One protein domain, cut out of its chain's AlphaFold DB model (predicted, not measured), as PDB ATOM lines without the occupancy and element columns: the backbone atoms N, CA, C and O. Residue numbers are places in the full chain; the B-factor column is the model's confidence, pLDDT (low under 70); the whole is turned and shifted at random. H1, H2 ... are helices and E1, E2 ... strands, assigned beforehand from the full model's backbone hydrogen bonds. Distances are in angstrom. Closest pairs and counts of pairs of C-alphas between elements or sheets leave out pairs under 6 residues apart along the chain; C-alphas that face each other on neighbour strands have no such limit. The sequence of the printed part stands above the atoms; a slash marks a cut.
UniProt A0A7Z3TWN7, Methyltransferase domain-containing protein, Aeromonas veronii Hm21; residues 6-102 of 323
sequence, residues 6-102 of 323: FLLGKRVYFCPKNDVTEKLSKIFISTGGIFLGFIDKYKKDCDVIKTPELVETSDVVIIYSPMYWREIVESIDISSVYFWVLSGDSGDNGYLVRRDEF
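What this domain is: This is residues 6 to 102 of the 323 residues of the protein "Methyltransferase domain-containing protein" of Aeromonas veronii Hm21 (UniProt A0A7Z3TWN7). One strongly twisted sheet of five strands makes a wall through the domain, with helix H1 packed along one face near E1 and E3, while the short helix H2 only grazes the sheet. The hairpin of E4 and E5 makes one edge of the wall, and beyond E2 at the other edge the long loop of residues 40 to 59 leads back to E3. The printed part has 97 residues with two named helices and five named strands, in the order E1, H1, E2, E3, H2, E4, E5. The sheet is mixed, in the order E2, E1, E3, E4, E5; the class is mixed, helices and strands, with 44 residues, under half, in named elements. The whole is compact, with a radius of gyration of the C-alphas of 12.4 A, and rounded, spanning 35 by 27 by 26 A.

How they stand to each other: E1, residues 11 to 15, H1, residues 19 to 30, and E2, residues 34 to 39, form a strand-helix-strand unit, two parallel neighbour strands with a helix between, its crossover right-handed. N 12 and O 34 are 2.9 A apart, within hydrogen-bond range. H1 is on the sheet at a height of 7.6 A, making two layers, a sheet with a helix on one face. It lies over E3, residues 60 to 63, and only just over E1, where 3 of its C-alphas fall; on the local plane its line stands at 22 degrees to E3, along the strands. The closest C-alphas of E1 and H1 are those of Phe 14 and Thr 21, 6.0 A apart. E3 is parallel to E1 at 17 degrees, with N 13 and O 60 at 2.9 A. E3, H2, residues 69 to 74, and E4, residues 81 to 86, form a second such unit, also right-handed; N 82 and O 61 are 2.8 A apart. H2 only grazes the sheet with residues 69 to 73, and H1 and H2 are apart. E4 and E5, residues 94 to 98, are an antiparallel hairpin at 154 degrees, with N 83 and O 97 at 2.8 A. In H1 and H2 every O i to N i+4 pair is within hydrogen-bond range.

Where its parts are: E1 begins at C-alpha 11 (177.619, -44.419, 119.480) and is 13.7 A long. H1 measures 16.7 A, E2 14.9 A, E3 9.8 A and H2 8.6 A. E4, 16.5 A long, begins at C-alpha 81 (165.767, -45.593, 118.407). E5, 13.4 A long, ends at C-alpha 98 (162.760, -41.993, 114.633).

The domain as a whole: The two C-alphas farthest apart, those of Glu 53 and Asp 89, are 36.0 A apart. The printed part has no cut. The link from E2 to E3, 20 residues, is long; residues 48 to 49 in it pair parallel with residues 38 to 39 of E2. The mean pLDDT of the printed part is 76.2, and residues 50 to 54, 65 to 79, 87 to 93 and 101 to 102 are under 70.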
ATOM      1  N   PHE A   6     173.775 -36.585 111.125       81.31
ATOM      2  CA  PHE A   6     173.278 -36.448 112.498       81.31
ATOM      3  C   PHE A   6     173.760 -37.563 113.448       81.31
ATOM      4  O   PHE A   6     173.686 -37.403 114.667       81.31
ATOM      5  N   LEU A   7     174.251 -38.681 112.902       81.62
ATOM      6  CA  LEU A   7     174.823 -39.811 113.639       81.62
ATOM      7  C   LEU A   7     176.330 -39.655 113.882       81.62
ATOM      8  O   LEU A   7     176.903 -40.411 114.667       81.62
ATOM      9  N   LEU A   8     176.991 -38.688 113.241       80.62
ATOM     10  CA  LEU A   8     178.415 -38.438 113.457       80.62
ATOM     11  C   LEU A   8     178.684 -38.074 114.924       80.62
ATOM     12  O   LEU A   8     178.034 -37.205 115.506       80.62
ATOM     13  N   GLY A   9     179.642 -38.774 115.533       82.25
ATOM     14  CA  GLY A   9     179.960 -38.647 116.960       82.25
ATOM     15  C   GLY A   9     178.970 -39.342 117.904       82.25
ATOM     16  O   GLY A   9     179.160 -39.287 119.119       82.25
ATOM     17  N   LYS A  10     177.934 -40.011 117.383       86.19
ATOM     18  CA  LYS A  10     177.054 -40.887 118.164       86.19
ATOM     19  C   LYS A  10     177.595 -42.310 118.163       86.19
ATOM     20  O   LYS A  10     178.140 -42.784 117.169       86.19
ATOM     21  N   ARG A  11     177.401 -42.985 119.290       89.69
ATOM     22  CA  ARG A  11     177.619 -44.419 119.480       89.69
ATOM     23  C   ARG A  11     176.422 -45.173 118.902       89.69
ATOM     24  O   ARG A  11     175.295 -44.904 119.314       89.69
ATOM     25  N   VAL A  12     176.645 -46.053 117.926       90.75
ATOM     26  CA  VAL A  12     175.561 -46.685 117.156       90.75
ATOM     27  C   VAL A  12     175.637 -48.207 117.190       90.75
ATOM     28  O   VAL A  12     176.681 -48.806 116.914       90.75
ATOM     29  N   TYR A  13     174.481 -48.816 117.446       90.62
ATOM     30  CA  TYR A  13     174.214 -50.239 117.276       90.62
ATOM     31  C   TYR A  13     173.292 -50.476 116.082       90.62
ATOM     32  O   TYR A  13     172.384 -49.686 115.815       90.62
ATOM     33  N   PHE A  14     173.478 -51.607 115.404       90.38
ATOM     34  CA  PHE A  14     172.570 -52.067 114.352       90.38
ATOM     35  C   PHE A  14     171.831 -53.337 114.781       90.38
ATOM     36  O   PHE A  14     172.372 -54.162 115.514       90.38
ATOM     37  N   CYS A  15     170.587 -53.516 114.340       85.38
ATOM     38  CA  CYS A  15     169.750 -54.594 114.854       85.38
ATOM     39  C   CYS A  15     168.715 -55.113 113.837       85.38
ATOM     40  O   CYS A  15     167.991 -54.305 113.253       85.38
ATOM     41  N   PRO A  16     168.545 -56.441 113.671       81.44
ATOM     42  CA  PRO A  16     169.437 -57.536 114.061       81.44
ATOM     43  C   PRO A  16     170.700 -57.560 113.197       81.44
ATOM     44  O   PRO A  16     170.854 -56.724 112.307       81.44
ATOM     45  N   LYS A  17     171.592 -58.534 113.400       86.69
ATOM     46  CA  LYS A  17     172.698 -58.778 112.466       86.69
ATOM     47  C   LYS A  17     172.149 -59.478 111.221       86.69
ATOM     48  O   LYS A  17     171.728 -60.631 111.297       86.69
ATOM     49  N   ASN A  18     172.118 -58.820 110.069       82.19
ATOM     50  CA  ASN A  18     171.703 -59.383 108.779       82.19
ATOM     51  C   ASN A  18     172.424 -58.675 107.625       82.19
ATOM     52  O   ASN A  18     173.089 -57.669 107.843       82.19
ATOM     53  N   ASP A  19     172.268 -59.174 106.399       80.25
ATOM     54  CA  ASP A  19     172.986 -58.655 105.228       80.25
ATOM     55  C   ASP A  19     172.805 -57.138 105.031       80.25
ATOM     56  O   ASP A  19     173.738 -56.437 104.635       80.25
ATOM     57  N   VAL A  20     171.619 -56.606 105.349       81.88
ATOM     58  CA  VAL A  20     171.318 -55.174 105.224       81.88
ATOM     59  C   VAL A  20     172.008 -54.379 106.327       81.88
ATOM     60  O   VAL A  20     172.714 -53.418 106.032       81.88
ATOM     61  N   THR A  21     171.855 -54.770 107.592       86.19
ATOM     62  CA  THR A  21     172.480 -54.057 108.713       86.19
ATOM     63  C   THR A  21     174.001 -54.171 108.711       86.19
ATOM     64  O   THR A  21     174.672 -53.221 109.099       86.19
ATOM     65  N   GLU A  22     174.561 -55.272 108.211       88.50
ATOM     66  CA  GLU A  22     176.001 -55.432 107.990       88.50
ATOM     67  C   GLU A  22     176.527 -54.529 106.875       88.50
ATOM     68  O   GLU A  22     177.630 -53.986 106.966       88.50
ATOM     69  N   LYS A  23     175.750 -54.347 105.804       87.00
ATOM     70  CA  LYS A  23     176.089 -53.389 104.750       87.00
ATOM     71  C   LYS A  23     176.027 -51.956 105.278       87.00
ATOM     72  O   LYS A  23     176.943 -51.177 105.021       87.00
ATOM     73  N   LEU A  24     174.987 -51.619 106.040       86.44
ATOM     74  CA  LEU A  24     174.829 -50.296 106.644       86.44
ATOM     75  C   LEU A  24     175.928 -49.989 107.659       86.44
ATOM     76  O   LEU A  24     176.465 -48.885 107.630       86.44
ATOM     77  N   SER A  25     176.313 -50.949 108.504       90.31
ATOM     78  CA  SER A  25     177.383 -50.735 109.481       90.31
ATOM     79  C   SER A  25     178.721 -50.460 108.796       90.31
ATOM     80  O   SER A  25     179.428 -49.540 109.194       90.31
ATOM     81  N   LYS A  26     179.038 -51.166 107.702       90.44
ATOM     82  CA  LYS A  26     180.236 -50.893 106.888       90.44
ATOM     83  C   LYS A  26     180.219 -49.488 106.286       90.44
ATOM     84  O   LYS A  26     181.241 -48.807 106.323       90.44
ATOM     85  N   ILE A  27     179.074 -49.050 105.756       87.75
ATOM     86  CA  ILE A  27     178.910 -47.689 105.220       87.75
ATOM     87  C   ILE A  27     179.111 -46.661 106.337       87.75
ATOM     88  O   ILE A  27     179.927 -45.759 106.179       87.75
ATOM     89  N   PHE A  28     178.452 -46.844 107.481       88.69
ATOM     90  CA  PHE A  28     178.551 -45.940 108.626       88.69
ATOM     91  C   PHE A  28     179.972 -45.850 109.205       88.69
ATOM     92  O   PHE A  28     180.445 -44.776 109.560       88.69
ATOM     93  N   ILE A  29     180.707 -46.963 109.257       89.81
ATOM     94  CA  ILE A  29     182.123 -46.950 109.653       89.81
ATOM     95  C   ILE A  29     182.945 -46.142 108.641       89.81
ATOM     96  O   ILE A  29     183.788 -45.334 109.028       89.81
ATOM     97  N   SER A  30     182.688 -46.322 107.341       87.38
ATOM     98  CA  SER A  30     183.425 -45.616 106.284       87.38
ATOM     99  C   SER A  30     183.189 -44.100 106.267       87.38
ATOM    100  O   SER A  30     184.051 -43.363 105.792       87.38
ATOM    101  N   THR A  31     182.070 -43.623 106.824       85.19
ATOM    102  CA  THR A  31     181.755 -42.194 106.990       85.19
ATOM    103  C   THR A  31     182.292 -41.603 108.301       85.19
ATOM    104  O   THR A  31     182.120 -40.410 108.548       85.19
ATOM    105  N   GLY A  32     182.998 -42.394 109.120       85.62
ATOM    106  CA  GLY A  32     183.584 -41.960 110.394       85.62
ATOM    107  C   GLY A  32     182.678 -42.168 111.614       85.62
ATOM    108  O   GLY A  32     182.909 -41.564 112.662       85.62
ATOM    109  N   GLY A  33     181.640 -42.996 111.487       87.69
ATOM    110  CA  GLY A  33     180.729 -43.351 112.567       87.69
ATOM    111  C   GLY A  33     181.345 -44.248 113.648       87.69
ATOM    112  O   GLY A  33     182.256 -45.036 113.390       87.69
ATOM    113  N   ILE A  34     180.816 -44.164 114.875       91.88
ATOM    114  CA  ILE A  34     181.243 -44.993 116.014       91.88
ATOM    115  C   ILE A  34     180.325 -46.220 116.108       91.88
ATOM    116  O   ILE A  34     179.259 -46.169 116.721       91.88
ATOM    117  N   PHE A  35     180.724 -47.324 115.475       91.69
ATOM    118  CA  PHE A  35     179.999 -48.599 115.516       91.69
ATOM    119  C   PHE A  35     180.390 -49.429 116.744       91.69
ATOM    120  O   PHE A  35     181.575 -49.656 116.982       91.69
ATOM    121  N   LEU A  36     179.395 -49.912 117.496       90.50
ATOM    122  CA  LEU A  36     179.617 -50.675 118.732       90.50
ATOM    123  C   LEU A  36     179.231 -52.155 118.654       90.50
ATOM    124  O   LEU A  36     179.565 -52.915 119.559       90.50
ATOM    125  N   GLY A  37     178.547 -52.571 117.589       90.62
ATOM    126  CA  GLY A  37     178.146 -53.960 117.392       90.62
ATOM    127  C   GLY A  37     176.704 -54.116 116.924       90.62
ATOM    128  O   GLY A  37     175.981 -53.148 116.660       90.62
ATOM    129  N   PHE A  38     176.290 -55.373 116.835       88.94
ATOM    130  CA  PHE A  38     174.929 -55.763 116.517       88.94
ATOM    131  C   PHE A  38     174.179 -56.198 117.767       88.94
ATOM    132  O   PHE A  38     174.717 -56.934 118.584       88.94
ATOM    133  N   ILE A  39     172.912 -55.815 117.884       84.69
ATOM    134  CA  ILE A  39     172.013 -56.383 118.894       84.69
ATOM    135  C   ILE A  39     171.268 -57.538 118.226       84.69
ATOM    136  O   ILE A  39     170.548 -57.316 117.257       84.69
ATOM    137  N   ASP A  40     171.445 -58.774 118.689       79.62
ATOM    138  CA  ASP A  40     170.773 -59.943 118.107       79.62
ATOM    139  C   ASP A  40     170.573 -61.045 119.156       79.62
ATOM    140  O   ASP A  40     171.515 -61.503 119.807       79.62
ATOM    141  N   LYS A  41     169.322 -61.482 119.322       71.44
ATOM    142  CA  LYS A  41     168.920 -62.481 120.324       71.44
ATOM    143  C   LYS A  41     169.242 -63.917 119.899       71.44
ATOM    144  O   LYS A  41     169.374 -64.794 120.754       71.44
ATOM    145  N   TYR A  42     169.360 -64.170 118.597       71.69
ATOM    146  CA  TYR A  42     169.442 -65.519 118.033       71.69
ATOM    147  C   TYR A  42     170.847 -65.871 117.549       71.69
ATOM    148  O   TYR A  42     171.241 -67.039 117.599       71.69
ATOM    149  N   LYS A  43     171.621 -64.882 117.097       78.19
ATOM    150  CA  LYS A  43     172.980 -65.097 116.591       78.19
ATOM    151  C   LYS A  43     174.022 -65.091 117.714       78.19
ATOM    152  O   LYS A  43     173.846 -64.502 118.779       78.19
ATOM    153  N   LYS A  44     175.125 -65.810 117.490       73.31
ATOM    154  CA  LYS A  44     176.297 -65.831 118.376       73.31
ATOM    155  C   LYS A  44     177.523 -65.488 117.543       73.31
ATOM    156  O   LYS A  44     177.983 -66.328 116.780       73.31
ATOM    157  N   ASP A  45     178.016 -64.271 117.700       76.31
ATOM    158  CA  ASP A  45     179.234 -63.791 117.052       76.31
ATOM    159  C   ASP A  45     179.943 -62.785 117.975       76.31
ATOM    160  O   ASP A  45     179.354 -62.320 118.952       76.31
ATOM    161  N   CYS A  46     181.213 -62.493 117.705       72.94
ATOM    162  CA  CYS A  46     182.070 -61.634 118.527       72.94
ATOM    163  C   CYS A  46     181.612 -60.168 118.587       72.94
ATOM    164  O   CYS A  46     181.894 -59.476 119.560       72.94
ATOM    165  N   ASP A  47     180.880 -59.720 117.575       80.50
ATOM    166  CA  ASP A  47     180.291 -58.389 117.435       80.50
ATOM    167  C   ASP A  47     178.789 -58.368 117.778       80.50
ATOM    168  O   ASP A  47     178.126 -57.359 117.542       80.50
ATOM    169  N   VAL A  48     178.240 -59.467 118.318       79.69
ATOM    170  CA  VAL A  48     176.818 -59.603 118.667       79.69
ATOM    171  C   VAL A  48     176.602 -59.500 120.175       79.69
ATOM    172  O   VAL A  48     177.087 -60.311 120.966       79.69
ATOM    173  N   ILE A  49     175.769 -58.540 120.560       78.12
ATOM    174  CA  ILE A  49     175.294 -58.291 121.916       78.12
ATOM    175  C   ILE A  49     173.896 -58.892 122.060       78.12
ATOM    176  O   ILE A  49     173.005 -58.649 121.248       78.12
ATOM    177  N   LYS A  50     173.702 -59.695 123.111       67.19
ATOM    178  CA  LYS A  50     172.460 -60.459 123.323       67.19
ATOM    179  C   LYS A  50     171.442 -59.764 124.213       67.19
ATOM    180  O   LYS A  50     170.252 -60.034 124.087       67.19
ATOM    181  N   THR A  51     171.909 -58.931 125.135       62.91
ATOM    182  CA  THR A  51     171.068 -58.226 126.103       62.91
ATOM    183  C   THR A  51     171.239 -56.720 125.913       62.91
ATOM    184  O   THR A  51     172.373 -56.237 125.939       62.91
ATOM    185  N   PRO A  52     170.148 -55.956 125.727       61.75
ATOM    186  CA  PRO A  52     170.244 -54.509 125.544       61.75
ATOM    187  C   PRO A  52     170.635 -53.730 126.807       61.75
ATOM    188  O   PRO A  52     170.843 -52.528 126.737       61.75
ATOM    189  N   GLU A  53     170.798 -54.405 127.947       60.59
ATOM    190  CA  GLU A  53     171.252 -53.830 129.224       60.59
ATOM    191  C   GLU A  53     172.627 -53.140 129.141       60.59
ATOM    192  O   GLU A  53     172.979 -52.353 130.014       60.59
ATOM    193  N   LEU A  54     173.413 -53.435 128.100       65.31
ATOM    194  CA  LEU A  54     174.716 -52.814 127.837       65.31
ATOM    195  C   LEU A  54     174.631 -51.536 126.990       65.31
ATOM    196  O   LEU A  54     175.662 -50.924 126.718       65.31
ATOM    197  N   VAL A  55     173.435 -51.160 126.537       74.94
ATOM    198  CA  VAL A  55     173.222 -50.015 125.653       74.94
ATOM    199  C   VAL A  55     172.889 -48.788 126.507       74.94
ATOM    200  O   VAL A  55     171.932 -48.798 127.281       74.94
ATOM    201  N   GLU A  56     173.693 -47.729 126.398       77.94
ATOM    202  CA  GLU A  56     173.525 -46.514 127.202       77.94
ATOM    203  C   GLU A  56     172.357 -45.661 126.672       77.94
ATOM    204  O   GLU A  56     172.059 -45.649 125.481       77.94
ATOM    205  N   THR A  57     171.715 -44.864 127.531       71.56
ATOM    206  CA  THR A  57     170.557 -44.021 127.149       71.56
ATOM    207  C   THR A  57     170.865 -42.965 126.079       71.56
ATOM    208  O   THR A  57     169.946 -42.445 125.438       71.56
ATOM    209  N   SER A  58     172.148 -42.638 125.893       78.19
ATOM    210  CA  SER A  58     172.669 -41.734 124.862       78.19
ATOM    211  C   SER A  58     173.037 -42.419 123.544       78.19
ATOM    212  O   SER A  58     173.343 -41.718 122.574       78.19
ATOM    213  N   ASP A  59     173.056 -43.751 123.510       86.00
ATOM    214  CA  ASP A  59     173.393 -44.521 122.318       86.00
ATOM    215  C   ASP A  59     172.227 -44.515 121.318       86.00
ATOM    216  O   ASP A  59     171.066 -44.273 121.657       86.00
ATOM    217  N   VAL A  60     172.546 -44.769 120.051       88.00
ATOM    218  CA  VAL A  60     171.571 -44.848 118.965       88.00
ATOM    219  C   VAL A  60     171.430 -46.293 118.514       88.00
ATOM    220  O   VAL A  60     172.422 -46.972 118.250       88.00
ATOM    221  N   VAL A  61     170.191 -46.756 118.366       88.06
ATOM    222  CA  VAL A  61     169.901 -48.099 117.847       88.06
ATOM    223  C   VAL A  61     169.180 -47.975 116.514       88.06
ATOM    224  O   VAL A  61     168.096 -47.399 116.448       88.06
ATOM    225  N   ILE A  62     169.779 -48.527 115.457       89.00
ATOM    226  CA  ILE A  62     169.187 -48.591 114.119       89.00
ATOM    227  C   ILE A  62     168.618 -49.988 113.888       89.00
ATOM    228  O   ILE A  62     169.349 -50.981 113.862       89.00
ATOM    229  N   ILE A  63     167.306 -50.060 113.687       84.38
ATOM    230  CA  ILE A  63     166.561 -51.301 113.511       84.38
ATOM    231  C   ILE A  63     166.199 -51.500 112.037       84.38
ATOM    232  O   ILE A  63     165.557 -50.654 111.416       84.38
ATOM    233  N   TYR A  64     166.544 -52.666 111.498       83.06
ATOM    234  CA  TYR A  64     166.028 -53.200 110.240       83.06
ATOM    235  C   TYR A  64     165.609 -54.662 110.443       83.06
ATOM    236  O   TYR A  64     166.355 -55.598 110.143       83.06
ATOM    237  N   SER A  65     164.413 -54.859 111.007       68.56
ATOM    238  CA  SER A  65     163.879 -56.181 111.349       68.56
ATOM    239  C   SER A  65     162.385 -56.296 111.057       68.56
ATOM    240  O   SER A  65     161.582 -55.776 111.829       68.56
ATOM    241  N   PRO A  66     161.986 -57.036 110.013       57.66
ATOM    242  CA  PRO A  66     160.579 -57.349 109.773       57.66
ATOM    243  C   PRO A  66     159.969 -58.295 110.808       57.66
ATOM    244  O   PRO A  66     158.754 -58.388 110.888       57.66
ATOM    245  N   MET A  67     160.800 -59.010 111.572       51.94
ATOM    246  CA  MET A  67     160.358 -60.162 112.366       51.94
ATOM    247  C   MET A  67     160.408 -59.927 113.881       51.94
ATOM    248  O   MET A  67     159.637 -60.537 114.608       51.94
ATOM    249  N   TYR A  68     161.300 -59.061 114.383       57.94
ATOM    250  CA  TYR A  68     161.592 -58.996 115.830       57.94
ATOM    251  C   TYR A  68     161.679 -57.579 116.409       57.94
ATOM    252  O   TYR A  68     162.076 -57.402 117.559       57.94
ATOM    253  N   TRP A  69     161.332 -56.543 115.638       66.81
ATOM    254  CA  TRP A  69     161.541 -55.153 116.059       66.81
ATOM    255  C   TRP A  69     160.783 -54.764 117.336       66.81
ATOM    256  O   TRP A  69     161.296 -53.941 118.083       66.81
ATOM    257  N   ARG A  70     159.599 -55.337 117.609       63.41
ATOM    258  CA  ARG A  70     158.826 -55.021 118.827       63.41
ATOM    259  C   ARG A  70     159.564 -55.452 120.085       63.41
ATOM    260  O   ARG A  70     159.769 -54.628 120.962       63.41
ATOM    261  N   GLU A  71     160.049 -56.695 120.116       63.22
ATOM    262  CA  GLU A  71     160.844 -57.212 121.238       63.22
ATOM    263  C   GLU A  71     162.088 -56.350 121.481       63.22
ATOM    264  O   GLU A  71     162.452 -56.082 122.621       63.22
ATOM    265  N   ILE A  72     162.729 -55.883 120.405       64.81
ATOM    266  CA  ILE A  72     163.904 -55.007 120.471       64.81
ATOM    267  C   ILE A  72     163.522 -53.631 121.033       64.81
ATOM    268  O   ILE A  72     164.180 -53.140 121.938       64.81
ATOM    269  N   VAL A  73     162.451 -53.008 120.534       69.31
ATOM    270  CA  VAL A  73     162.008 -51.681 120.992       69.31
ATOM    271  C   VAL A  73     161.526 -51.704 122.443       69.31
ATOM    272  O   VAL A  73     161.805 -50.765 123.180       69.31
ATOM    273  N   GLU A  74     160.817 -52.753 122.853       67.56
ATOM    274  CA  GLU A  74     160.280 -52.904 124.213       67.56
ATOM    275  C   GLU A  74     161.362 -53.265 125.241       67.56
ATOM    276  O   GLU A  74     161.217 -52.948 126.418       67.56
ATOM    277  N   SER A  75     162.455 -53.901 124.809       61.25
ATOM    278  CA  SER A  75     163.587 -54.257 125.678       61.25
ATOM    279  C   SER A  75     164.653 -53.162 125.796       61.25
ATOM    280  O   SER A  75     165.640 -53.348 126.507       61.25
ATOM    281  N   ILE A  76     164.468 -52.031 125.110       64.38
ATOM    282  CA  ILE A  76     165.431 -50.933 125.026       64.38
ATOM    283  C   ILE A  76     164.805 -49.651 125.593       64.38
ATOM    284  O   ILE A  76     163.999 -48.988 124.937       64.38
ATOM    285  N   ASP A  77     165.224 -49.261 126.799       59.69
ATOM    286  CA  ASP A  77     164.826 -47.998 127.441       59.69
ATOM    287  C   ASP A  77     165.687 -46.823 126.941       59.69
ATOM    288  O   ASP A  77     166.477 -46.222 127.669       59.69
ATOM    289  N   ILE A  78     165.624 -46.558 125.631       61.38
ATOM    290  CA  ILE A  78     166.483 -45.565 124.974       61.38
ATOM    291  C   ILE A  78     165.650 -44.580 124.168       61.38
ATOM    292  O   ILE A  78     164.705 -44.925 123.459       61.38
ATOM    293  N   SER A  79     166.043 -43.314 124.282       58.94
ATOM    294  CA  SER A  79     165.391 -42.167 123.647       58.94
ATOM    295  C   SER A  79     165.644 -42.067 122.134       58.94
ATOM    296  O   SER A  79     164.897 -41.400 121.422       58.94
ATOM    297  N   SER A  80     166.684 -42.733 121.628       78.38
ATOM    298  CA  SER A  80     167.224 -42.568 120.271       78.38
ATOM    299  C   SER A  80     167.193 -43.866 119.453       78.38
ATOM    300  O   SER A  80     168.213 -44.341 118.953       78.38
ATOM    301  N   VAL A  81     166.002 -44.446 119.300       83.19
ATOM    302  CA  VAL A  81     165.767 -45.593 118.407       83.19
ATOM    303  C   VAL A  81     165.309 -45.103 117.033       83.19
ATOM    304  O   VAL A  81     164.401 -44.273 116.939       83.19
ATOM    305  N   TYR A  82     165.913 -45.636 115.973       85.94
ATOM    306  CA  TYR A  82     165.583 -45.335 114.581       85.94
ATOM    307  C   TYR A  82     165.321 -46.616 113.801       85.94
ATOM    308  O   TYR A  82     165.951 -47.645 114.027       85.94
ATOM    309  N   PHE A  83     164.425 -46.536 112.829       82.75
ATOM    310  CA  PHE A  83     164.176 -47.590 111.862       82.75
ATOM    311  C   PHE A  83     164.816 -47.223 110.534       82.75
ATOM    312  O   PHE A  83     164.627 -46.112 110.040       82.75
ATOM    313  N   TRP A  84     165.546 -48.164 109.943       84.00
ATOM    314  CA  TRP A  84     165.982 -48.047 108.559       84.00
ATOM    315  C   TRP A  84     164.844 -48.474 107.632       84.00
ATOM    316  O   TRP A  84     164.398 -49.622 107.672       84.00
ATOM    317  N   VAL A  85     164.374 -47.553 106.796       75.31
ATOM    318  CA  VAL A  85     163.309 -47.790 105.818       75.31
ATOM    319  C   VAL A  85     163.917 -47.764 104.426       75.31
ATOM    320  O   VAL A  85     164.508 -46.765 104.024       75.31
ATOM    321  N   LEU A  86     163.781 -48.861 103.680       72.81
ATOM    322  CA  LEU A  86     164.263 -48.934 102.303       72.81
ATOM    323  C   LEU A  86     163.429 -48.033 101.385       72.81
ATOM    324  O   LEU A  86     162.201 -48.031 101.434       72.81
ATOM    325  N   SER A  87     164.109 -47.298 100.512       60.00
ATOM    326  CA  SER A  87     163.526 -46.454  99.475       60.00
ATOM    327  C   SER A  87     163.929 -46.986  98.095       60.00
ATOM    328  O   SER A  87     165.108 -46.944  97.734       60.00
ATOM    329  N   GLY A  88     162.949 -47.435  97.307       51.62
ATOM    330  CA  GLY A  88     163.142 -47.900  95.928       51.62
ATOM    331  C   GLY A  88     163.436 -49.402  95.775       51.62
ATOM    332  O   GLY A  88     163.609 -50.131  96.748       51.62
ATOM    333  N   ASP A  89     163.481 -49.858  94.519       40.06
ATOM    334  CA  ASP A  89     163.494 -51.285  94.145       40.06
ATOM    335  C   ASP A  89     164.831 -52.009  94.388       40.06
ATOM    336  O   ASP A  89     164.867 -53.236  94.416       40.06
ATOM    337  N   SER A  90     165.946 -51.280  94.499       45.81
ATOM    338  CA  SER A  90     167.285 -51.886  94.514       45.81
ATOM    339  C   SER A  90     167.741 -52.381  95.888       45.81
ATOM    340  O   SER A  90     168.837 -52.919  95.986       45.81
ATOM    341  N   GLY A  91     166.959 -52.173  96.955       50.53
ATOM    342  CA  GLY A  91     167.341 -52.542  98.329       50.53
ATOM    343  C   GLY A  91     168.556 -51.783  98.890       50.53
ATOM    344  O   GLY A  91     168.971 -52.030 100.018       50.53
ATOM    345  N   ASP A  92     169.105 -50.839  98.121       53.72
ATOM    346  CA  ASP A  92     170.394 -50.193  98.393       53.72
ATOM    347  C   ASP A  92     170.270 -48.747  98.886       53.72
ATOM    348  O   ASP A  92     171.254 -48.141  99.311       53.72
ATOM    349  N   ASN A  93     169.066 -48.182  98.835       66.12
ATOM    350  CA  ASN A  93     168.767 -46.840  99.313       66.12
ATOM    351  C   ASN A  93     167.690 -46.903 100.392       66.12
ATOM    352  O   ASN A  93     166.837 -47.786 100.371       66.12
ATOM    353  N   GLY A  94     167.727 -45.958 101.324       74.00
ATOM    354  CA  GLY A  94     166.759 -45.840 102.401       74.00
ATOM    355  C   GLY A  94     166.965 -44.564 103.204       74.00
ATOM    356  O   GLY A  94     167.849 -43.761 102.889       74.00
ATOM    357  N   TYR A  95     166.139 -44.391 104.226       80.12
ATOM    358  CA  TYR A  95     166.189 -43.280 105.170       80.12
ATOM    359  C   TYR A  95     165.903 -43.770 106.592       80.12
ATOM    360  O   TYR A  95     165.355 -44.855 106.797       80.12
ATOM    361  N   LEU A  96     166.310 -42.974 107.580       84.25
ATOM    362  CA  LEU A  96     166.074 -43.254 108.994       84.25
ATOM    363  C   LEU A  96     164.800 -42.556 109.464       84.25
ATOM    364  O   LEU A  96     164.585 -41.386 109.161       84.25
ATOM    365  N   VAL A  97     163.981 -43.268 110.232       79.00
ATOM    366  CA  VAL A  97     162.773 -42.728 110.871       79.00
ATOM    367  C   VAL A  97     162.878 -42.938 112.372       79.00
ATOM    368  O   VAL A  97     163.136 -44.057 112.817       79.00
ATOM    369  N   ARG A  98     162.691 -41.883 113.169       81.12
ATOM    370  CA  ARG A  98     162.760 -41.993 114.633       81.12
ATOM    371  C   ARG A  98     161.578 -42.800 115.160       81.12
ATOM    372  O   ARG A  98     160.476 -42.655 114.650       81.12
ATOM    373  N   ARG A  99     161.763 -43.599 116.215       75.88
ATOM    374  CA  ARG A  99     160.711 -44.439 116.826       75.88
ATOM    375  C   ARG A  99     159.400 -43.692 117.076       75.88
ATOM    376  O   ARG A  99     158.340 -44.220 116.762       75.88
ATOM    377  N   ASP A 100     159.475 -42.476 117.606       72.12
ATOM    378  CA  ASP A 100     158.280 -41.695 117.954       72.12
ATOM    379  C   ASP A 100     157.562 -41.137 116.706       72.12
ATOM    380  O   ASP A 100     156.360 -40.898 116.731       72.12
ATOM    381  N   GLU A 101     158.289 -40.981 115.595       67.44
ATOM    382  CA  GLU A 101     157.772 -40.610 114.266       67.44
ATOM    383  C   GLU A 101     157.373 -41.846 113.442       67.44
ATOM    384  O   GLU A 101     156.669 -41.749 112.440       67.44
ATOM    385  N   PHE A 102     157.797 -43.033 113.883       61.84
ATOM    386  CA  PHE A 102     157.501 -44.329 113.281       61.84
ATOM    387  C   PHE A 102     156.105 -44.854 113.662       61.84
ATOM    388  O   PHE A 102     155.715 -45.956 113.259       61.84
TER     389      PHE A 102